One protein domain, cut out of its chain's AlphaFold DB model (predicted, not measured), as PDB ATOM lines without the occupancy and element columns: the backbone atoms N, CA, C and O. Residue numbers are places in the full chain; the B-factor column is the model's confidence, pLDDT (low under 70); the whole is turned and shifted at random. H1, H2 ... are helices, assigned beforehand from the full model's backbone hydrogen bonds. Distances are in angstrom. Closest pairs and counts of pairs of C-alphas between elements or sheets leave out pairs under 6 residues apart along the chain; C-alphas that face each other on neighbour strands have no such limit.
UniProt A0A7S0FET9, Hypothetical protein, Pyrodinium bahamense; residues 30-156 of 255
ATOM      1  N   ASP A  30     -34.666  -6.549 -67.549       77.31
ATOM      2  CA  ASP A  30     -33.780  -6.439 -66.390       77.31
ATOM      3  C   ASP A  30     -33.565  -7.840 -65.781       77.31
ATOM      4  O   ASP A  30     -34.531  -8.524 -65.435       77.31
ATOM      5  N   ASP A  31     -32.304  -8.259 -65.621       84.38
ATOM      6  CA  ASP A  31     -31.974  -9.548 -65.007       84.38
ATOM      7  C   ASP A  31     -32.557  -9.654 -63.583       84.38
ATOM      8  O   ASP A  31     -32.677  -8.660 -62.859       84.38
ATOM      9  N   ALA A  32     -32.852 -10.879 -63.130       84.31
ATOM     10  CA  ALA A  32     -33.471 -11.143 -61.825       84.31
ATOM     11  C   ALA A  32     -32.764 -10.444 -60.641       84.31
ATOM     12  O   ALA A  32     -33.409  -9.940 -59.722       84.31
ATOM     13  N   VAL A  33     -31.429 -10.380 -60.673       85.62
ATOM     14  CA  VAL A  33     -30.615  -9.724 -59.634       85.62
ATOM     15  C   VAL A  33     -30.810  -8.204 -59.654       85.62
ATOM     16  O   VAL A  33     -31.044  -7.592 -58.610       85.62
ATOM     17  N   THR A  34     -30.776  -7.603 -60.843       88.62
ATOM     18  CA  THR A  34     -31.009  -6.168 -61.062       88.62
ATOM     19  C   THR A  34     -32.396  -5.767 -60.575       88.62
ATOM     20  O   THR A  34     -32.554  -4.769 -59.864       88.62
ATOM     21  N   LEU A  35     -33.400  -6.583 -60.900       89.06
ATOM     22  CA  LEU A  35     -34.784  -6.357 -60.512       89.06
ATOM     23  C   LEU A  35     -34.977  -6.478 -58.991       89.06
ATOM     24  O   LEU A  35     -35.624  -5.617 -58.390       89.06
ATOM     25  N   ALA A  36     -34.348  -7.468 -58.349       89.62
ATOM     26  CA  ALA A  36     -34.371  -7.618 -56.895       89.62
ATOM     27  C   ALA A  36     -33.728  -6.421 -56.171       89.62
ATOM     28  O   ALA A  36     -34.308  -5.899 -55.218       89.62
ATOM     29  N   HIS A  37     -32.572  -5.931 -56.638       91.81
ATOM     30  CA  HIS A  37     -31.937  -4.736 -56.066       91.81
ATOM     31  C   HIS A  37     -32.785  -3.480 -56.238       91.81
ATOM     32  O   HIS A  37     -32.888  -2.673 -55.316       91.81
ATOM     33  N   LYS A  38     -33.410  -3.311 -57.407       92.50
ATOM     34  CA  LYS A  38     -34.285  -2.172 -57.679       92.50
ATOM     35  C   LYS A  38     -35.482  -2.155 -56.728       92.50
ATOM     36  O   LYS A  38     -35.698  -1.149 -56.055       92.50
ATOM     37  N   ARG A  39     -36.194  -3.283 -56.599       93.06
ATOM     38  CA  ARG A  39     -37.313  -3.422 -55.649       93.06
ATOM     39  C   ARG A  39     -36.854  -3.189 -54.211       93.06
ATOM     40  O   ARG A  39     -37.499  -2.446 -53.471       93.06
ATOM     41  N   ALA A  40     -35.713  -3.754 -53.821       93.75
ATOM     42  CA  ALA A  40     -35.169  -3.563 -52.482       93.75
ATOM     43  C   ALA A  40     -34.841  -2.093 -52.185       93.75
ATOM     44  O   ALA A  40     -35.239  -1.575 -51.141       93.75
ATOM     45  N   ALA A  41     -34.187  -1.391 -53.111       94.50
ATOM     46  CA  ALA A  41     -33.878   0.028 -52.972       94.50
ATOM     47  C   ALA A  41     -35.143   0.901 -52.882       94.50
ATOM     48  O   ALA A  41     -35.197   1.824 -52.065       94.50
ATOM     49  N   GLU A  42     -36.179   0.595 -53.666       94.00
ATOM     50  CA  GLU A  42     -37.474   1.278 -53.593       94.00
ATOM     51  C   GLU A  42     -38.146   1.091 -52.229       94.00
ATOM     52  O   GLU A  42     -38.611   2.061 -51.626       94.00
ATOM     53  N   TRP A  43     -38.166  -0.135 -51.705       94.12
ATOM     54  CA  TRP A  43     -38.711  -0.411 -50.377       94.12
ATOM     55  C   TRP A  43     -37.921   0.278 -49.267       94.12
ATOM     56  O   TRP A  43     -38.522   0.881 -48.378       94.12
ATOM     57  N   VAL A  44     -36.587   0.258 -49.333       95.44
ATOM     58  CA  VAL A  44     -35.734   0.986 -48.384       95.44
ATOM     59  C   VAL A  44     -36.059   2.474 -48.407       95.44
ATOM     60  O   VAL A  44     -36.198   3.078 -47.346       95.44
ATOM     61  N   HIS A  45     -36.232   3.064 -49.591       94.56
ATOM     62  CA  HIS A  45     -36.618   4.466 -49.715       94.56
ATOM     63  C   HIS A  45     -38.001   4.741 -49.105       94.56
ATOM     64  O   HIS A  45     -38.142   5.706 -48.357       94.56
ATOM     65  N   LYS A  46     -39.000   3.879 -49.344       93.75
ATOM     66  CA  LYS A  46     -40.341   4.006 -48.740       93.75
ATOM     67  C   LYS A  46     -40.288   3.955 -47.211       93.75
ATOM     68  O   LYS A  46     -40.866   4.813 -46.550       93.75
ATOM     69  N   VAL A  47     -39.557   2.994 -46.643       93.88
ATOM     70  CA  VAL A  47     -39.382   2.880 -45.186       93.88
ATOM     71  C   VAL A  47     -38.604   4.074 -44.633       93.88
ATOM     72  O   VAL A  47     -38.960   4.617 -43.591       93.88
ATOM     73  N   ALA A  48     -37.572   4.539 -45.339       94.62
ATOM     74  CA  ALA A  48     -36.838   5.737 -44.953       94.62
ATOM     75  C   ALA A  48     -37.732   6.982 -44.970       94.62
ATOM     76  O   ALA A  48     -37.670   7.772 -44.033       94.62
ATOM     77  N   ALA A  49     -38.589   7.144 -45.980       92.62
ATOM     78  CA  ALA A  49     -39.565   8.228 -46.054       92.62
ATOM     79  C   ALA A  49     -40.560   8.175 -44.888       92.62
ATOM     80  O   ALA A  49     -40.811   9.198 -44.256       92.62
ATOM     81  N   TRP A  50     -41.043   6.979 -44.539       93.25
ATOM     82  CA  TRP A  50     -41.894   6.779 -43.367       93.25
ATOM     83  C   TRP A  50     -41.191   7.139 -42.047       93.25
ATOM     84  O   TRP A  50     -41.837   7.636 -41.130       93.25
ATOM     85  N   LEU A  51     -39.867   6.974 -41.970       93.62
ATOM     86  CA  LEU A  51     -39.013   7.409 -40.852       93.62
ATOM     87  C   LEU A  51     -38.458   8.840 -41.020       93.62
ATOM     88  O   LEU A  51     -37.465   9.187 -40.386       93.62
ATOM     89  N   TRP A  52     -39.056   9.651 -41.900       92.94
ATOM     90  CA  TRP A  52     -38.714  11.060 -42.159       92.94
ATOM     91  C   TRP A  52     -37.302  11.298 -42.725       92.94
ATOM     92  O   TRP A  52     -36.784  12.411 -42.704       92.94
ATOM     93  N   ARG A  53     -36.683  10.263 -43.300       93.19
ATOM     94  CA  ARG A  53     -35.356  10.296 -43.946       93.19
ATOM     95  C   ARG A  53     -35.400   9.990 -45.444       93.19
ATOM     96  O   ARG A  53     -34.402   9.588 -46.043       93.19
ATOM     97  N   GLY A  54     -36.565  10.161 -46.068       90.62
ATOM     98  CA  GLY A  54     -36.777   9.846 -47.483       90.62
ATOM     99  C   GLY A  54     -35.847  10.624 -48.417       90.62
ATOM    100  O   GLY A  54     -35.317  10.041 -49.359       90.62
ATOM    101  N   SER A  55     -35.594  11.905 -48.126       92.44
ATOM    102  CA  SER A  55     -34.679  12.761 -48.897       92.44
ATOM    103  C   SER A  55     -33.267  12.188 -48.965       92.44
ATOM    104  O   SER A  55     -32.679  12.111 -50.041       92.44
ATOM    105  N   ASP A  56     -32.751  11.739 -47.823       92.19
ATOM    106  CA  ASP A  56     -31.368  11.293 -47.674       92.19
ATOM    107  C   ASP A  56     -31.161   9.960 -48.403       92.19
ATOM    108  O   ASP A  56     -30.146   9.734 -49.056       92.19
ATOM    109  N   LEU A  57     -32.162   9.078 -48.326       93.06
ATOM    110  CA  LEU A  57     -32.122   7.741 -48.921       93.06
ATOM    111  C   LEU A  57     -32.652   7.712 -50.359       93.06
ATOM    112  O   LEU A  57     -32.597   6.669 -51.004       93.06
ATOM    113  N   ALA A  58     -33.103   8.843 -50.910       92.19
ATOM    114  CA  ALA A  58     -33.451   8.947 -52.328       92.19
ATOM    115  C   ALA A  58     -32.247   8.652 -53.239       92.19
ATOM    116  O   ALA A  58     -32.417   8.235 -54.383       92.19
ATOM    117  N   ILE A  59     -31.017   8.835 -52.745       91.81
ATOM    118  CA  ILE A  59     -29.812   8.444 -53.482       91.81
ATOM    119  C   ILE A  59     -29.743   6.932 -53.716       91.81
ATOM    120  O   ILE A  59     -29.259   6.517 -54.761       91.81
ATOM    121  N   VAL A  60     -30.279   6.119 -52.801       91.06
ATOM    122  CA  VAL A  60     -30.242   4.655 -52.908       91.06
ATOM    123  C   VAL A  60     -31.152   4.162 -54.024       91.06
ATOM    124  O   VAL A  60     -30.769   3.252 -54.748       91.06
ATOM    125  N   SER A  61     -32.316   4.788 -54.222       89.81
ATOM    126  CA  SER A  61     -33.201   4.462 -55.349       89.81
ATOM    127  C   SER A  61     -32.704   5.034 -56.680       89.81
ATOM    128  O   SER A  61     -32.902   4.422 -57.725       89.81
ATOM    129  N   LYS A  62     -32.030   6.195 -56.665       90.25
ATOM    130  CA  LYS A  62     -31.447   6.813 -57.871       90.25
ATOM    131  C   LYS A  62     -30.163   6.126 -58.339       90.25
ATOM    132  O   LYS A  62     -29.888   6.097 -59.534       90.25
ATOM    133  N   ARG A  63     -29.352   5.635 -57.403       88.81
ATOM    134  CA  ARG A  63     -28.048   4.997 -57.635       88.81
ATOM    135  C   ARG A  63     -28.024   3.622 -56.982       88.81
ATOM    136  O   ARG A  63     -27.196   3.366 -56.110       88.81
ATOM    137  N   THR A  64     -28.958   2.769 -57.378       89.44
ATOM    138  CA  THR A  64     -29.078   1.403 -56.865       89.44
ATOM    139  C   THR A  64     -27.750   0.653 -57.017       89.44
ATOM    140  O   THR A  64     -27.128   0.736 -58.080       89.44
ATOM    141  N   PRO A  65     -27.293  -0.086 -55.991       86.50
ATOM    142  CA  PRO A  65     -26.023  -0.804 -56.029       86.50
ATOM    143  C   PRO A  65     -26.133  -2.091 -56.861       86.50
ATOM    144  O   PRO A  65     -26.035  -3.192 -56.331       86.50
ATOM    145  N   PHE A  66     -26.332  -1.963 -58.175       86.88
ATOM    146  CA  PHE A  66     -26.468  -3.110 -59.085       86.88
ATOM    147  C   PHE A  66     -25.218  -3.998 -59.132       86.88
ATOM    148  O   PHE A  66     -25.307  -5.169 -59.480       86.88
ATOM    149  N   THR A  67     -24.055  -3.446 -58.780       83.06
ATOM    150  CA  THR A  67     -22.771  -4.156 -58.765       83.06
ATOM    151  C   THR A  67     -22.489  -4.875 -57.446       83.06
ATOM    152  O   THR A  67     -21.480  -5.568 -57.349       83.06
ATOM    153  N   ALA A  68     -23.323  -4.703 -56.415       86.38
ATOM    154  CA  ALA A  68     -23.094  -5.316 -55.111       86.38
ATOM    155  C   ALA A  68     -23.518  -6.792 -55.124       86.38
ATOM    156  O   ALA A  68     -24.651  -7.127 -54.790       86.38
ATOM    157  N   ALA A  69     -22.594  -7.679 -55.496       80.75
ATOM    158  CA  ALA A  69     -22.843  -9.119 -55.513       80.75
ATOM    159  C   ALA A  69     -22.822  -9.730 -54.102       80.75
ATOM    160  O   ALA A  69     -23.516 -10.712 -53.836       80.75
ATOM    161  N   THR A  70     -22.041  -9.152 -53.182       87.38
ATOM    162  CA  THR A  70     -21.887  -9.665 -51.817       87.38
ATOM    163  C   THR A  70     -22.445  -8.714 -50.756       87.38
ATOM    164  O   THR A  70     -22.620  -7.511 -50.958       87.38
ATOM    165  N   THR A  71     -22.693  -9.253 -49.557       87.44
ATOM    166  CA  THR A  71     -23.092  -8.432 -48.396       87.44
ATOM    167  C   THR A  71     -22.021  -7.415 -47.990       87.44
ATOM    168  O   THR A  71     -22.360  -6.358 -47.461       87.44
ATOM    169  N   GLN A  72     -20.746  -7.709 -48.264       92.12
ATOM    170  CA  GLN A  72     -19.633  -6.803 -48.002       92.12
ATOM    171  C   GLN A  72     -19.643  -5.617 -48.969       92.12
ATOM    172  O   GLN A  72     -19.519  -4.481 -48.517       92.12
ATOM    173  N   ASP A  73     -19.885  -5.860 -50.260       92.19
ATOM    174  CA  ASP A  73     -19.995  -4.794 -51.267       92.19
ATOM    175  C   ASP A  73     -21.167  -3.860 -50.946       92.19
ATOM    176  O   ASP A  73     -21.054  -2.636 -51.023       92.19
ATOM    177  N   LEU A  74     -22.293  -4.435 -50.507       92.69
ATOM    178  CA  LEU A  74     -23.451  -3.660 -50.072       92.69
ATOM    179  C   LEU A  74     -23.116  -2.793 -48.850       92.69
ATOM    180  O   LEU A  74     -23.541  -1.640 -48.782       92.69
ATOM    181  N   TRP A  75     -22.349  -3.312 -47.887       95.06
ATOM    182  CA  TRP A  75     -21.911  -2.522 -46.734       95.06
ATOM    183  C   TRP A  75     -20.986  -1.372 -47.147       95.06
ATOM    184  O   TRP A  75     -21.232  -0.236 -46.744       95.06
ATOM    185  N   GLN A  76     -19.997  -1.629 -48.007       96.06
ATOM    186  CA  GLN A  76     -19.094  -0.599 -48.536       96.06
ATOM    187  C   GLN A  76     -19.856   0.505 -49.279       96.06
ATOM    188  O   GLN A  76     -19.572   1.691 -49.106       96.06
ATOM    189  N   TYR A  77     -20.882   0.131 -50.051       95.19
ATOM    190  CA  TYR A  77     -21.785   1.093 -50.673       95.19
ATOM    191  C   TYR A  77     -22.442   2.000 -49.619       95.19
ATOM    192  O   TYR A  77     -22.351   3.220 -49.732       95.19
ATOM    193  N   TYR A  78     -23.025   1.441 -48.553       95.12
ATOM    194  CA  TYR A  78     -23.637   2.234 -47.477       95.12
ATOM    195  C   TYR A  78     -22.633   3.068 -46.666       95.12
ATOM    196  O   TYR A  78     -22.990   4.151 -46.196       95.12
ATOM    197  N   GLU A  79     -21.390   2.607 -46.505       95.75
ATOM    198  CA  GLU A  79     -20.315   3.388 -45.882       95.75
ATOM    199  C   GLU A  79     -19.946   4.620 -46.707       95.75
ATOM    200  O   GLU A  79     -19.722   5.688 -46.134       95.75
ATOM    201  N   SER A  80     -19.951   4.493 -48.038       95.19
ATOM    202  CA  SER A  80     -19.652   5.593 -48.959       95.19
ATOM    203  C   SER A  80     -20.739   6.675 -49.003       95.19
ATOM    204  O   SER A  80     -20.485   7.792 -49.455       95.19
ATOM    205  N   LEU A  81     -21.954   6.376 -48.526       94.31
ATOM    206  CA  LEU A  81     -23.055   7.329 -48.564       94.31
ATOM    207  C   LEU A  81     -22.902   8.423 -47.486       94.31
ATOM    208  O   LEU A  81     -22.610   8.125 -46.313       94.31
ATOM    209  N   PRO A  82     -23.192   9.692 -47.836       94.00
ATOM    210  CA  PRO A  82     -23.193  10.814 -46.901       94.00
ATOM    211  C   PRO A  82     -24.477  10.819 -46.049       94.00
ATOM    212  O   PRO A  82     -25.284  11.739 -46.100       94.00
ATOM    213  N   LEU A  83     -24.706   9.743 -45.290       93.38
ATOM    214  CA  LEU A  83     -25.833   9.632 -44.363       93.38
ATOM    215  C   LEU A  83     -25.444  10.207 -43.002       93.38
ATOM    216  O   LEU A  83     -24.882   9.506 -42.159       93.38
ATOM    217  N   GLU A  84     -25.750  11.483 -42.799       94.62
ATOM    218  CA  GLU A  84     -25.492  12.189 -41.543       94.62
ATOM    219  C   GLU A  84     -26.464  11.769 -40.432       94.62
ATOM    220  O   GLU A  84     -27.549  11.229 -40.678       94.62
ATOM    221  N   GLN A  85     -26.077  11.992 -39.180       95.12
ATOM    222  CA  GLN A  85     -26.986  11.795 -38.053       95.12
ATOM    223  C   GLN A  85     -27.989  12.947 -37.999       95.12
ATOM    224  O   GLN A  85     -27.597  14.098 -38.150       95.12
ATOM    225  N   ARG A  86     -29.272  12.635 -37.785       94.00
ATOM    226  CA  ARG A  86     -30.367  13.623 -37.819       94.00
ATOM    227  C   ARG A  86     -31.178  13.637 -36.530       94.00
ATOM    228  O   ARG A  86     -32.365  13.310 -36.510       94.00
ATOM    229  N   GLY A  87     -30.505  13.935 -35.420       93.38
ATOM    230  CA  GLY A  87     -31.126  13.968 -34.092       93.38
ATOM    231  C   GLY A  87     -32.252  15.002 -33.974       93.38
ATOM    232  O   GLY A  87     -33.183  14.807 -33.196       93.38
ATOM    233  N   GLU A  88     -32.222  16.056 -34.791       95.44
ATOM    234  CA  GLU A  88     -33.242  17.102 -34.839       95.44
ATOM    235  C   GLU A  88     -34.634  16.565 -35.197       95.44
ATOM    236  O   GLU A  88     -35.629  17.026 -34.639       95.44
ATOM    237  N   LEU A  89     -34.717  15.547 -36.064       93.31
ATOM    238  CA  LEU A  89     -35.992  14.931 -36.443       93.31
ATOM    239  C   LEU A  89     -36.628  14.198 -35.261       93.31
ATOM    240  O   LEU A  89     -37.839  14.267 -35.063       93.31
ATOM    241  N   LEU A  90     -35.805  13.528 -34.453       93.31
ATOM    242  CA  LEU A  90     -36.260  12.832 -33.256       93.31
ATOM    243  C   LEU A  90     -36.751  13.824 -32.192       93.31
ATOM    244  O   LEU A  90     -37.786  13.595 -31.568       93.31
ATOM    245  N   VAL A  91     -36.044  14.943 -32.011       95.00
ATOM    246  CA  VAL A  91     -36.477  16.021 -31.106       95.00
ATOM    247  C   VAL A  91     -37.816  16.600 -31.561       95.00
ATOM    248  O   VAL A  91     -38.735  16.711 -30.752       95.00
ATOM    249  N   LEU A  92     -37.963  16.904 -32.855       94.50
ATOM    250  CA  LEU A  92     -39.217  17.404 -33.421       94.50
ATOM    251  C   LEU A  92     -40.373  16.419 -33.204       94.50
ATOM    252  O   LEU A  92     -41.477  16.829 -32.844       94.50
ATOM    253  N   PHE A  93     -40.111  15.123 -33.373       93.06
ATOM    254  CA  PHE A  93     -41.091  14.078 -33.102       93.06
ATOM    255  C   PHE A  93     -41.536  14.072 -31.632       93.06
ATOM    256  O   PHE A  93     -42.736  14.058 -31.360       93.06
ATOM    257  N   PHE A  94     -40.605  14.148 -30.675       94.19
ATOM    258  CA  PHE A  94     -40.959  14.211 -29.253       94.19
ATOM    259  C   PHE A  94     -41.749  15.471 -28.892       94.19
ATOM    260  O   PHE A  94     -42.711  15.370 -28.132       94.19
ATOM    261  N   ILE A  95     -41.413  16.628 -29.474       92.56
ATOM    262  CA  ILE A  95     -42.194  17.862 -29.301       92.56
ATOM    263  C   ILE A  95     -43.632  17.654 -29.793       92.56
ATOM    264  O   ILE A  95     -44.576  17.998 -29.086       92.56
ATOM    265  N   ALA A  96     -43.821  17.052 -30.971       91.62
ATOM    266  CA  ALA A  96     -45.152  16.768 -31.501       91.62
ATOM    267  C   ALA A  96     -45.948  15.810 -30.598       91.62
ATOM    268  O   ALA A  96     -47.137  16.028 -30.363       91.62
ATOM    269  N   VAL A  97     -45.299  14.775 -30.055       90.00
ATOM    270  CA  VAL A  97     -45.925  13.839 -29.107       90.00
ATOM    271  C   VAL A  97     -46.341  14.541 -27.814       90.00
ATOM    272  O   VAL A  97     -47.452  14.306 -27.339       90.00
ATOM    273  N   GLU A  98     -45.500  15.420 -27.272       91.56
ATOM    274  CA  GLU A  98     -45.814  16.174 -26.055       91.56
ATOM    275  C   GLU A  98     -46.976  17.153 -26.283       91.56
ATOM    276  O   GLU A  98     -47.908  17.207 -25.484       91.56
ATOM    277  N   LEU A  99     -47.001  17.843 -27.429       88.12
ATOM    278  CA  LEU A  99     -48.116  18.714 -27.815       88.12
ATOM    279  C   LEU A  99     -49.439  17.943 -27.939       88.12
ATOM    280  O   LEU A  99     -50.472  18.423 -27.473       88.12
ATOM    281  N   MET A 100     -49.420  16.737 -28.521       84.12
ATOM    282  CA  MET A 100     -50.602  15.862 -28.592       84.12
ATOM    283  C   MET A 100     -51.064  15.371 -27.216       84.12
ATOM    284  O   MET A 100     -52.248  15.095 -27.013       84.12
ATOM    285  N   GLN A 101     -50.138  15.234 -26.270       87.50
ATOM    286  CA  GLN A 101     -50.458  14.867 -24.899       87.50
ATOM    287  C   GLN A 101     -51.081  16.050 -24.146       87.50
ATOM    288  O   GLN A 101     -52.091  15.867 -23.469       87.50
ATOM    289  N   TRP A 102     -50.539  17.260 -24.307       87.56
ATOM    290  CA  TRP A 102     -51.066  18.480 -23.683       87.56
ATOM    291  C   TRP A 102     -52.442  18.878 -24.212       87.56
ATOM    292  O   TRP A 102     -53.276  19.348 -23.445       87.56
ATOM    293  N   SER A 103     -52.718  18.650 -25.497       87.25
ATOM    294  CA  SER A 103     -54.043  18.902 -26.078       87.25
ATOM    295  C   SER A 103     -55.106  17.882 -25.652       87.25
ATOM    296  O   SER A 103     -56.268  18.013 -26.032       87.25
ATOM    297  N   GLY A 104     -54.727  16.848 -24.893       83.00
ATOM    298  CA  GLY A 104     -55.622  15.778 -24.460       83.00
ATOM    299  C   GLY A 104     -55.970  14.761 -25.554       83.00
ATOM    300  O   GLY A 104     -56.694  13.809 -25.278       83.00
ATOM    301  N   VAL A 105     -55.438  14.916 -26.774       79.38
ATOM    302  CA  VAL A 105     -55.711  14.020 -27.913       79.38
ATOM    303  C   VAL A 105     -55.112  12.632 -27.686       79.38
ATOM    304  O   VAL A 105     -55.725  11.625 -28.032       79.38
ATOM    305  N   LEU A 106     -53.916  12.568 -27.091       76.56
ATOM    306  CA  LEU A 106     -53.174  11.325 -26.895       76.56
ATOM    307  C   LEU A 106     -52.793  11.108 -25.427       76.56
ATOM    308  O   LEU A 106     -51.614  11.023 -25.072       76.56
ATOM    309  N   THR A 107     -53.787  11.008 -24.547       83.50
ATOM    310  CA  THR A 107     -53.526  10.700 -23.134       83.50
ATOM    311  C   THR A 107     -53.183   9.219 -22.946       83.50
ATOM    312  O   THR A 107     -53.820   8.313 -23.492       83.50
ATOM    313  N   ARG A 108     -52.138   8.956 -22.152       83.88
ATOM    314  CA  ARG A 108     -51.615   7.599 -21.908       83.88
ATOM    315  C   ARG A 108     -52.643   6.679 -21.248       83.88
ATOM    316  O   ARG A 108     -52.637   5.477 -21.504       83.88
ATOM    317  N   GLU A 109     -53.498   7.254 -20.413       90.75
ATOM    318  CA  GLU A 109     -54.539   6.546 -19.670       90.75
ATOM    319  C   GLU A 109     -55.666   6.068 -20.591       90.75
ATOM    320  O   GLU A 109     -56.124   4.936 -20.459       90.75
ATOM    321  N   GLN A 110     -56.059   6.889 -21.570       86.31
ATOM    322  CA  GLN A 110     -57.152   6.559 -22.488       86.31
ATOM    323  C   GLN A 110     -56.705   5.604 -23.604       86.31
ATOM    324  O   GLN A 110     -57.464   4.717 -23.996       86.31
ATOM    325  N   PHE A 111     -55.465   5.731 -24.097       88.00
ATOM    326  CA  PHE A 111     -54.983   4.966 -25.256       88.00
ATOM    327  C   PHE A 111     -53.616   4.284 -25.029       88.00
ATOM    328  O   PHE A 111     -52.641   4.571 -25.734       88.00
ATOM    329  N   PRO A 112     -53.512   3.300 -24.114       88.06
ATOM    330  CA  PRO A 112     -52.233   2.667 -23.770       88.06
ATOM    331  C   PRO A 112     -51.602   1.891 -24.937       88.06
ATOM    332  O   PRO A 112     -50.379   1.841 -25.063       88.06
ATOM    333  N   LYS A 113     -52.418   1.290 -25.816       85.94
ATOM    334  CA  LYS A 113     -51.925   0.569 -27.005       85.94
ATOM    335  C   LYS A 113     -51.309   1.522 -28.026       85.94
ATOM    336  O   LYS A 113     -50.230   1.245 -28.538       85.94
ATOM    337  N   LEU A 114     -51.977   2.647 -28.285       82.62
ATOM    338  CA  LEU A 114     -51.498   3.647 -29.233       82.62
ATOM    339  C   LEU A 114     -50.187   4.268 -28.745       82.62
ATOM    340  O   LEU A 114     -49.258   4.422 -29.530       82.62
ATOM    341  N   ARG A 115     -50.059   4.507 -27.433       86.62
ATOM    342  CA  ARG A 115     -48.795   4.980 -26.860       86.62
ATOM    343  C   ARG A 115     -47.645   3.996 -27.081       86.62
ATOM    344  O   ARG A 115     -46.580   4.422 -27.501       86.62
ATOM    345  N   ARG A 116     -47.867   2.688 -26.900       88.44
ATOM    346  CA  ARG A 116     -46.835   1.674 -27.198       88.44
ATOM    347  C   ARG A 116     -46.390   1.710 -28.662       88.44
ATOM    348  O   ARG A 116     -45.208   1.537 -28.928       88.44
ATOM    349  N   ILE A 117     -47.313   1.941 -29.600       87.50
ATOM    350  CA  ILE A 117     -46.978   2.084 -31.027       87.50
ATOM    351  C   ILE A 117     -46.097   3.319 -31.244       87.50
ATOM    352  O   ILE A 117     -45.075   3.219 -31.917       87.50
ATOM    353  N   VAL A 118     -46.457   4.452 -30.634       89.25
ATOM    354  CA  VAL A 118     -45.663   5.690 -30.674       89.25
ATOM    355  C   VAL A 118     -44.268   5.471 -30.084       89.25
ATOM    356  O   VAL A 118     -43.291   5.898 -30.689       89.25
ATOM    357  N   ASP A 119     -44.150   4.757 -28.963       91.44
ATOM    358  CA  ASP A 119     -42.862   4.470 -28.323       91.44
ATOM    359  C   ASP A 119     -41.980   3.553 -29.202       91.44
ATOM    360  O   ASP A 119     -40.782   3.796 -29.359       91.44
ATOM    361  N   VAL A 120     -42.564   2.525 -29.835       93.81
ATOM    362  CA  VAL A 120     -41.851   1.653 -30.793       93.81
ATOM    363  C   VAL A 120     -41.405   2.445 -32.022       93.81
ATOM    364  O   VAL A 120     -40.264   2.300 -32.467       93.81
ATOM    365  N   TYR A 121     -42.276   3.307 -32.550       92.44
ATOM    366  CA  TYR A 121     -41.950   4.189 -33.667       92.44
ATOM    367  C   TYR A 121     -40.818   5.157 -33.305       92.44
ATOM    368  O   TYR A 121     -39.865   5.285 -34.070       92.44
ATOM    369  N   ALA A 122     -40.856   5.758 -32.111       94.06
ATOM    370  CA  ALA A 122     -39.792   6.616 -31.597       94.06
ATOM    371  C   ALA A 122     -38.454   5.868 -31.512       94.06
ATOM    372  O   ALA A 122     -37.417   6.411 -31.887       94.06
ATOM    373  N   GLY A 123     -38.468   4.605 -31.073       95.81
ATOM    374  CA  GLY A 123     -37.281   3.750 -31.053       95.81
ATOM    375  C   GLY A 123     -36.716   3.488 -32.452       95.81
ATOM    376  O   GLY A 123     -35.515   3.648 -32.676       95.81
ATOM    377  N   ALA A 124     -37.576   3.140 -33.414       95.00
ATOM    378  CA  ALA A 124     -37.174   2.926 -34.805       95.00
ATOM    379  C   ALA A 124     -36.617   4.208 -35.450       95.00
ATOM    380  O   ALA A 124     -35.573   4.173 -36.107       95.00
ATOM    381  N   MET A 125     -37.274   5.344 -35.208       94.56
ATOM    382  CA  MET A 125     -36.834   6.665 -35.648       94.56
ATOM    383  C   MET A 125     -35.511   7.062 -34.984       94.56
ATOM    384  O   MET A 125     -34.609   7.560 -35.650       94.56
ATOM    385  N   GLY A 126     -35.329   6.770 -33.696       95.81
ATOM    386  CA  GLY A 126     -34.071   7.003 -32.992       95.81
ATOM    387  C   GLY A 126     -32.918   6.211 -33.604       95.81
ATOM    388  O   GLY A 126     -31.879   6.782 -33.939       95.81
ATOM    389  N   LEU A 127     -33.110   4.911 -33.842       95.50
ATOM    390  CA  LEU A 127     -32.104   4.075 -34.502       95.50
ATOM    391  C   LEU A 127     -31.757   4.596 -35.905       95.50
ATOM    392  O   LEU A 127     -30.574   4.653 -36.254       95.50
ATOM    393  N   SER A 128     -32.752   5.008 -36.696       95.38
ATOM    394  CA  SER A 128     -32.521   5.552 -38.040       95.38
ATOM    395  C   SER A 128     -31.838   6.926 -38.025       95.38
ATOM    396  O   SER A 128     -31.093   7.259 -38.950       95.38
ATOM    397  N   CYS A 129     -32.037   7.722 -36.974       95.06
ATOM    398  CA  CYS A 129     -31.405   9.028 -36.815       95.06
ATOM    399  C   CYS A 129     -29.944   8.917 -36.362       95.06
ATOM    400  O   CYS A 129     -29.096   9.603 -36.931       95.06
ATOM    401  N   PHE A 130     -29.631   8.041 -35.400       95.44
ATOM    402  CA  PHE A 130     -28.279   7.917 -34.831       95.44
ATOM    403  C   PHE A 130     -27.373   6.932 -35.577       95.44
ATOM    404  O   PHE A 130     -26.160   7.133 -35.642       95.44
ATOM    405  N   MET A 131     -27.930   5.864 -36.152       96.00
ATOM    406  CA  MET A 131     -27.164   4.831 -36.861       96.00
ATOM    407  C   MET A 131     -27.718   4.550 -38.269       96.00
ATOM    408  O   MET A 131     -27.923   3.382 -38.619       96.00
ATOM    409  N   PRO A 132     -27.924   5.579 -39.118       95.75
ATOM    410  CA  PRO A 132     -28.611   5.429 -40.403       95.75
ATOM    411  C   PRO A 132     -27.968   4.366 -41.293       95.75
ATOM    412  O   PRO A 132     -28.657   3.476 -41.784       95.75
ATOM    413  N   ARG A 133     -26.638   4.399 -41.449       95.25
ATOM    414  CA  ARG A 133     -25.908   3.451 -42.306       95.25
ATOM    415  C   ARG A 133     -26.184   1.998 -41.924       95.25
ATOM    416  O   ARG A 133     -26.511   1.197 -42.789       95.25
ATOM    417  N   ARG A 134     -26.116   1.670 -40.628       94.44
ATOM    418  CA  ARG A 134     -26.355   0.306 -40.127       94.44
ATOM    419  C   ARG A 134     -27.804  -0.116 -40.318       94.44
ATOM    420  O   ARG A 134     -28.055  -1.207 -40.821       94.44
ATOM    421  N   VAL A 135     -28.746   0.749 -39.941       95.12
ATOM    422  CA  VAL A 135     -30.181   0.455 -40.042       95.12
ATOM    423  C   VAL A 135     -30.578   0.199 -41.492       95.12
ATOM    424  O   VAL A 135     -31.149  -0.848 -41.791       95.12
ATOM    425  N   TYR A 136     -30.226   1.106 -42.404       95.56
ATOM    426  CA  TYR A 136     -30.623   0.983 -43.803       95.56
ATOM    427  C   TYR A 136     -29.864  -0.116 -44.546       95.56
ATOM    428  O   TYR A 136     -30.464  -0.758 -45.401       95.56
ATOM    429  N   TYR A 137     -28.614  -0.412 -44.180       95.62
ATOM    430  CA  TYR A 137     -27.914  -1.597 -44.681       95.62
ATOM    431  C   TYR A 137     -28.646  -2.891 -44.308       95.62
ATOM    432  O   TYR A 137     -28.933  -3.713 -45.179       95.62
ATOM    433  N   HIS A 138     -28.975  -3.081 -43.026       94.69
ATOM    434  CA  HIS A 138     -29.654  -4.299 -42.578       94.69
ATOM    435  C   HIS A 138     -31.053  -4.422 -43.178       94.69
ATOM    436  O   HIS A 138     -31.447  -5.517 -43.581       94.69
ATOM    437  N   LEU A 139     -31.769  -3.304 -43.293       94.62
ATOM    438  CA  LEU A 139     -33.065  -3.253 -43.951       94.62
ATOM    439  C   LEU A 139     -32.956  -3.639 -45.433       94.62
ATOM    440  O   LEU A 139     -33.691  -4.514 -45.884       94.62
ATOM    441  N   HIS A 140     -32.008  -3.048 -46.168       95.12
ATOM    442  CA  HIS A 140     -31.767  -3.378 -47.574       95.12
ATOM    443  C   HIS A 140     -31.429  -4.856 -47.723       95.12
ATOM    444  O   HIS A 140     -32.047  -5.541 -48.526       95.12
ATOM    445  N   ARG A 141     -30.508  -5.377 -46.909       92.38
ATOM    446  CA  ARG A 141     -30.119  -6.789 -46.938       92.38
ATOM    447  C   ARG A 141     -31.308  -7.722 -46.698       92.38
ATOM    448  O   ARG A 141     -31.447  -8.713 -47.414       92.38
ATOM    449  N   ALA A 142     -32.152  -7.423 -45.712       91.50
ATOM    450  CA  ALA A 142     -33.330  -8.230 -45.408       91.50
ATOM    451  C   ALA A 142     -34.320  -8.230 -46.581       91.50
ATOM    452  O   ALA A 142     -34.704  -9.300 -47.055       91.50
ATOM    453  N   ILE A 143     -34.666  -7.047 -47.099       92.38
ATOM    454  CA  ILE A 143     -35.596  -6.917 -48.228       92.38
ATOM    455  C   ILE A 143     -35.021  -7.584 -49.475       92.38
ATOM    456  O   ILE A 143     -35.714  -8.347 -50.133       92.38
ATOM    457  N   TRP A 144     -33.746  -7.355 -49.776       92.62
ATOM    458  CA  TRP A 144     -33.077  -7.953 -50.924       92.62
ATOM    459  C   TRP A 144     -33.074  -9.480 -50.863       92.62
ATOM    460  O   TRP A 144     -33.272 -10.125 -51.889       92.62
ATOM    461  N   THR A 145     -32.927 -10.073 -49.677       88.06
ATOM    462  CA  THR A 145     -33.010 -11.532 -49.503       88.06
ATOM    463  C   THR A 145     -34.409 -12.053 -49.849       88.06
ATOM    464  O   THR A 145     -34.539 -13.051 -50.557       88.06
ATOM    465  N   VAL A 146     -35.456 -11.357 -49.393       90.75
ATOM    466  CA  VAL A 146     -36.855 -11.708 -49.684       90.75
ATOM    467  C   VAL A 146     -37.171 -11.518 -51.168       90.75
ATOM    468  O   VAL A 146     -37.641 -12.451 -51.815       90.75
ATOM    469  N   GLU A 147     -36.855 -10.355 -51.734       91.38
ATOM    470  CA  GLU A 147     -37.098 -10.039 -53.146       91.38
ATOM    471  C   GLU A 147     -36.304 -10.960 -54.074       91.38
ATOM    472  O   GLU A 147     -36.835 -11.424 -55.074       91.38
ATOM    473  N   SER A 148     -35.070 -11.332 -53.725       88.19
ATOM    474  CA  SER A 148     -34.305 -12.315 -54.504       88.19
ATOM    475  C   SER A 148     -35.009 -13.671 -54.563       88.19
ATOM    476  O   SER A 148     -34.988 -14.326 -55.604       88.19
ATOM    477  N   ALA A 149     -35.652 -14.103 -53.474       85.88
ATOM    478  CA  ALA A 149     -36.425 -15.343 -53.459       85.88
ATOM    479  C   ALA A 149     -37.724 -15.230 -54.275       85.88
ATOM    480  O   ALA A 149     -38.102 -16.189 -54.948       85.88
ATOM    481  N   VAL A 150     -38.390 -14.072 -54.239       87.94
ATOM    482  CA  VAL A 150     -39.607 -13.790 -55.018       87.94
ATOM    483  C   VAL A 150     -39.292 -13.735 -56.514       87.94
ATOM    484  O   VAL A 150     -39.890 -14.465 -57.298       87.94
ATOM    485  N   VAL A 151     -38.294 -12.948 -56.915       86.81
ATOM    486  CA  VAL A 151     -37.937 -12.745 -58.324       86.81
ATOM    487  C   VAL A 151     -37.421 -14.029 -58.973       86.81
ATOM    488  O   VAL A 151     -37.745 -14.289 -60.127       86.81
ATOM    489  N   ARG A 152     -36.705 -14.889 -58.233       83.19
ATOM    490  CA  ARG A 152     -36.318 -16.232 -58.713       83.19
ATOM    491  C   ARG A 152     -37.511 -17.118 -59.081       83.19
ATOM    492  O   ARG A 152     -37.345 -18.038 -59.869       83.19
ATOM    493  N   ARG A 153     -38.688 -16.884 -58.489       81.56
ATOM    494  CA  ARG A 153     -39.924 -17.608 -58.830       81.56
ATOM    495  C   ARG A 153     -40.673 -16.959 -59.991       81.56
ATOM    496  O   ARG A 153     -41.379 -17.651 -60.710       81.56
ATOM    497  N   GLU A 154     -40.559 -15.644 -60.150       81.12
ATOM    498  CA  GLU A 154     -41.233 -14.892 -61.216       81.12
ATOM    499  C   GLU A 154     -40.507 -15.048 -62.557       81.12
ATOM    500  O   GLU A 154     -41.123 -15.368 -63.574       81.12
ATOM    501  N   VAL A 155     -39.185 -14.878 -62.552       76.00
ATOM    502  CA  VAL A 155     -38.339 -14.984 -63.740       76.00
ATOM    503  C   VAL A 155     -37.971 -16.455 -63.929       76.00
ATOM    504  O   VAL A 155     -36.966 -16.930 -63.413       76.00
ATOM    505  N   HIS A 156     -38.812 -17.185 -64.665       60.00
ATOM    506  CA  HIS A 156     -38.580 -18.583 -65.065       60.00
ATOM    507  C   HIS A 156     -37.446 -18.742 -66.095       60.00
ATOM    508  O   HIS A 156     -37.206 -19.845 -66.584       60.00
TER     509      HIS A 156
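This is residues 30 to 156 of the 255 residues of the protein "Hypothetical protein" of Pyrodinium bahamense (UniProt A0A7S0FET9). H1 and H3 pack on H6, with H2 beside H1, while the hairpin of H4 and H5 turns away as an arm. The printed part has 127 residues, six named helices and no named strand. It is all helix and loose, radius of gyration of the C-alphas 17.5 A, spans 55 by 32 by 20 A.

H1, residues 32 to 50, begins at (-33.471, -11.143, -61.825). H2 is residues 54 to 62, H3 71 to 80, H4 87 to 102, H5 112 to 130; H6, 132 to 154, is 31.7 A long, ending at (-41.233, -14.892, -61.216).

H6 touches H1 at a steep tilt of 43 degrees, closest C-alphas Ala 40 and Trp 144, 5.1 A. Hairpin H4 and H5 has a shallow tilt of 17 degrees. Every O i to N i+4 pair is within hydrogen-bond range in H1, H3, H4 and H5, 18 of 19 in H6, 2 of 5 in H2 with 5 of 6 O i to N i+3.

The printed part has no cut; residue 156 alone is under pLDDT 70.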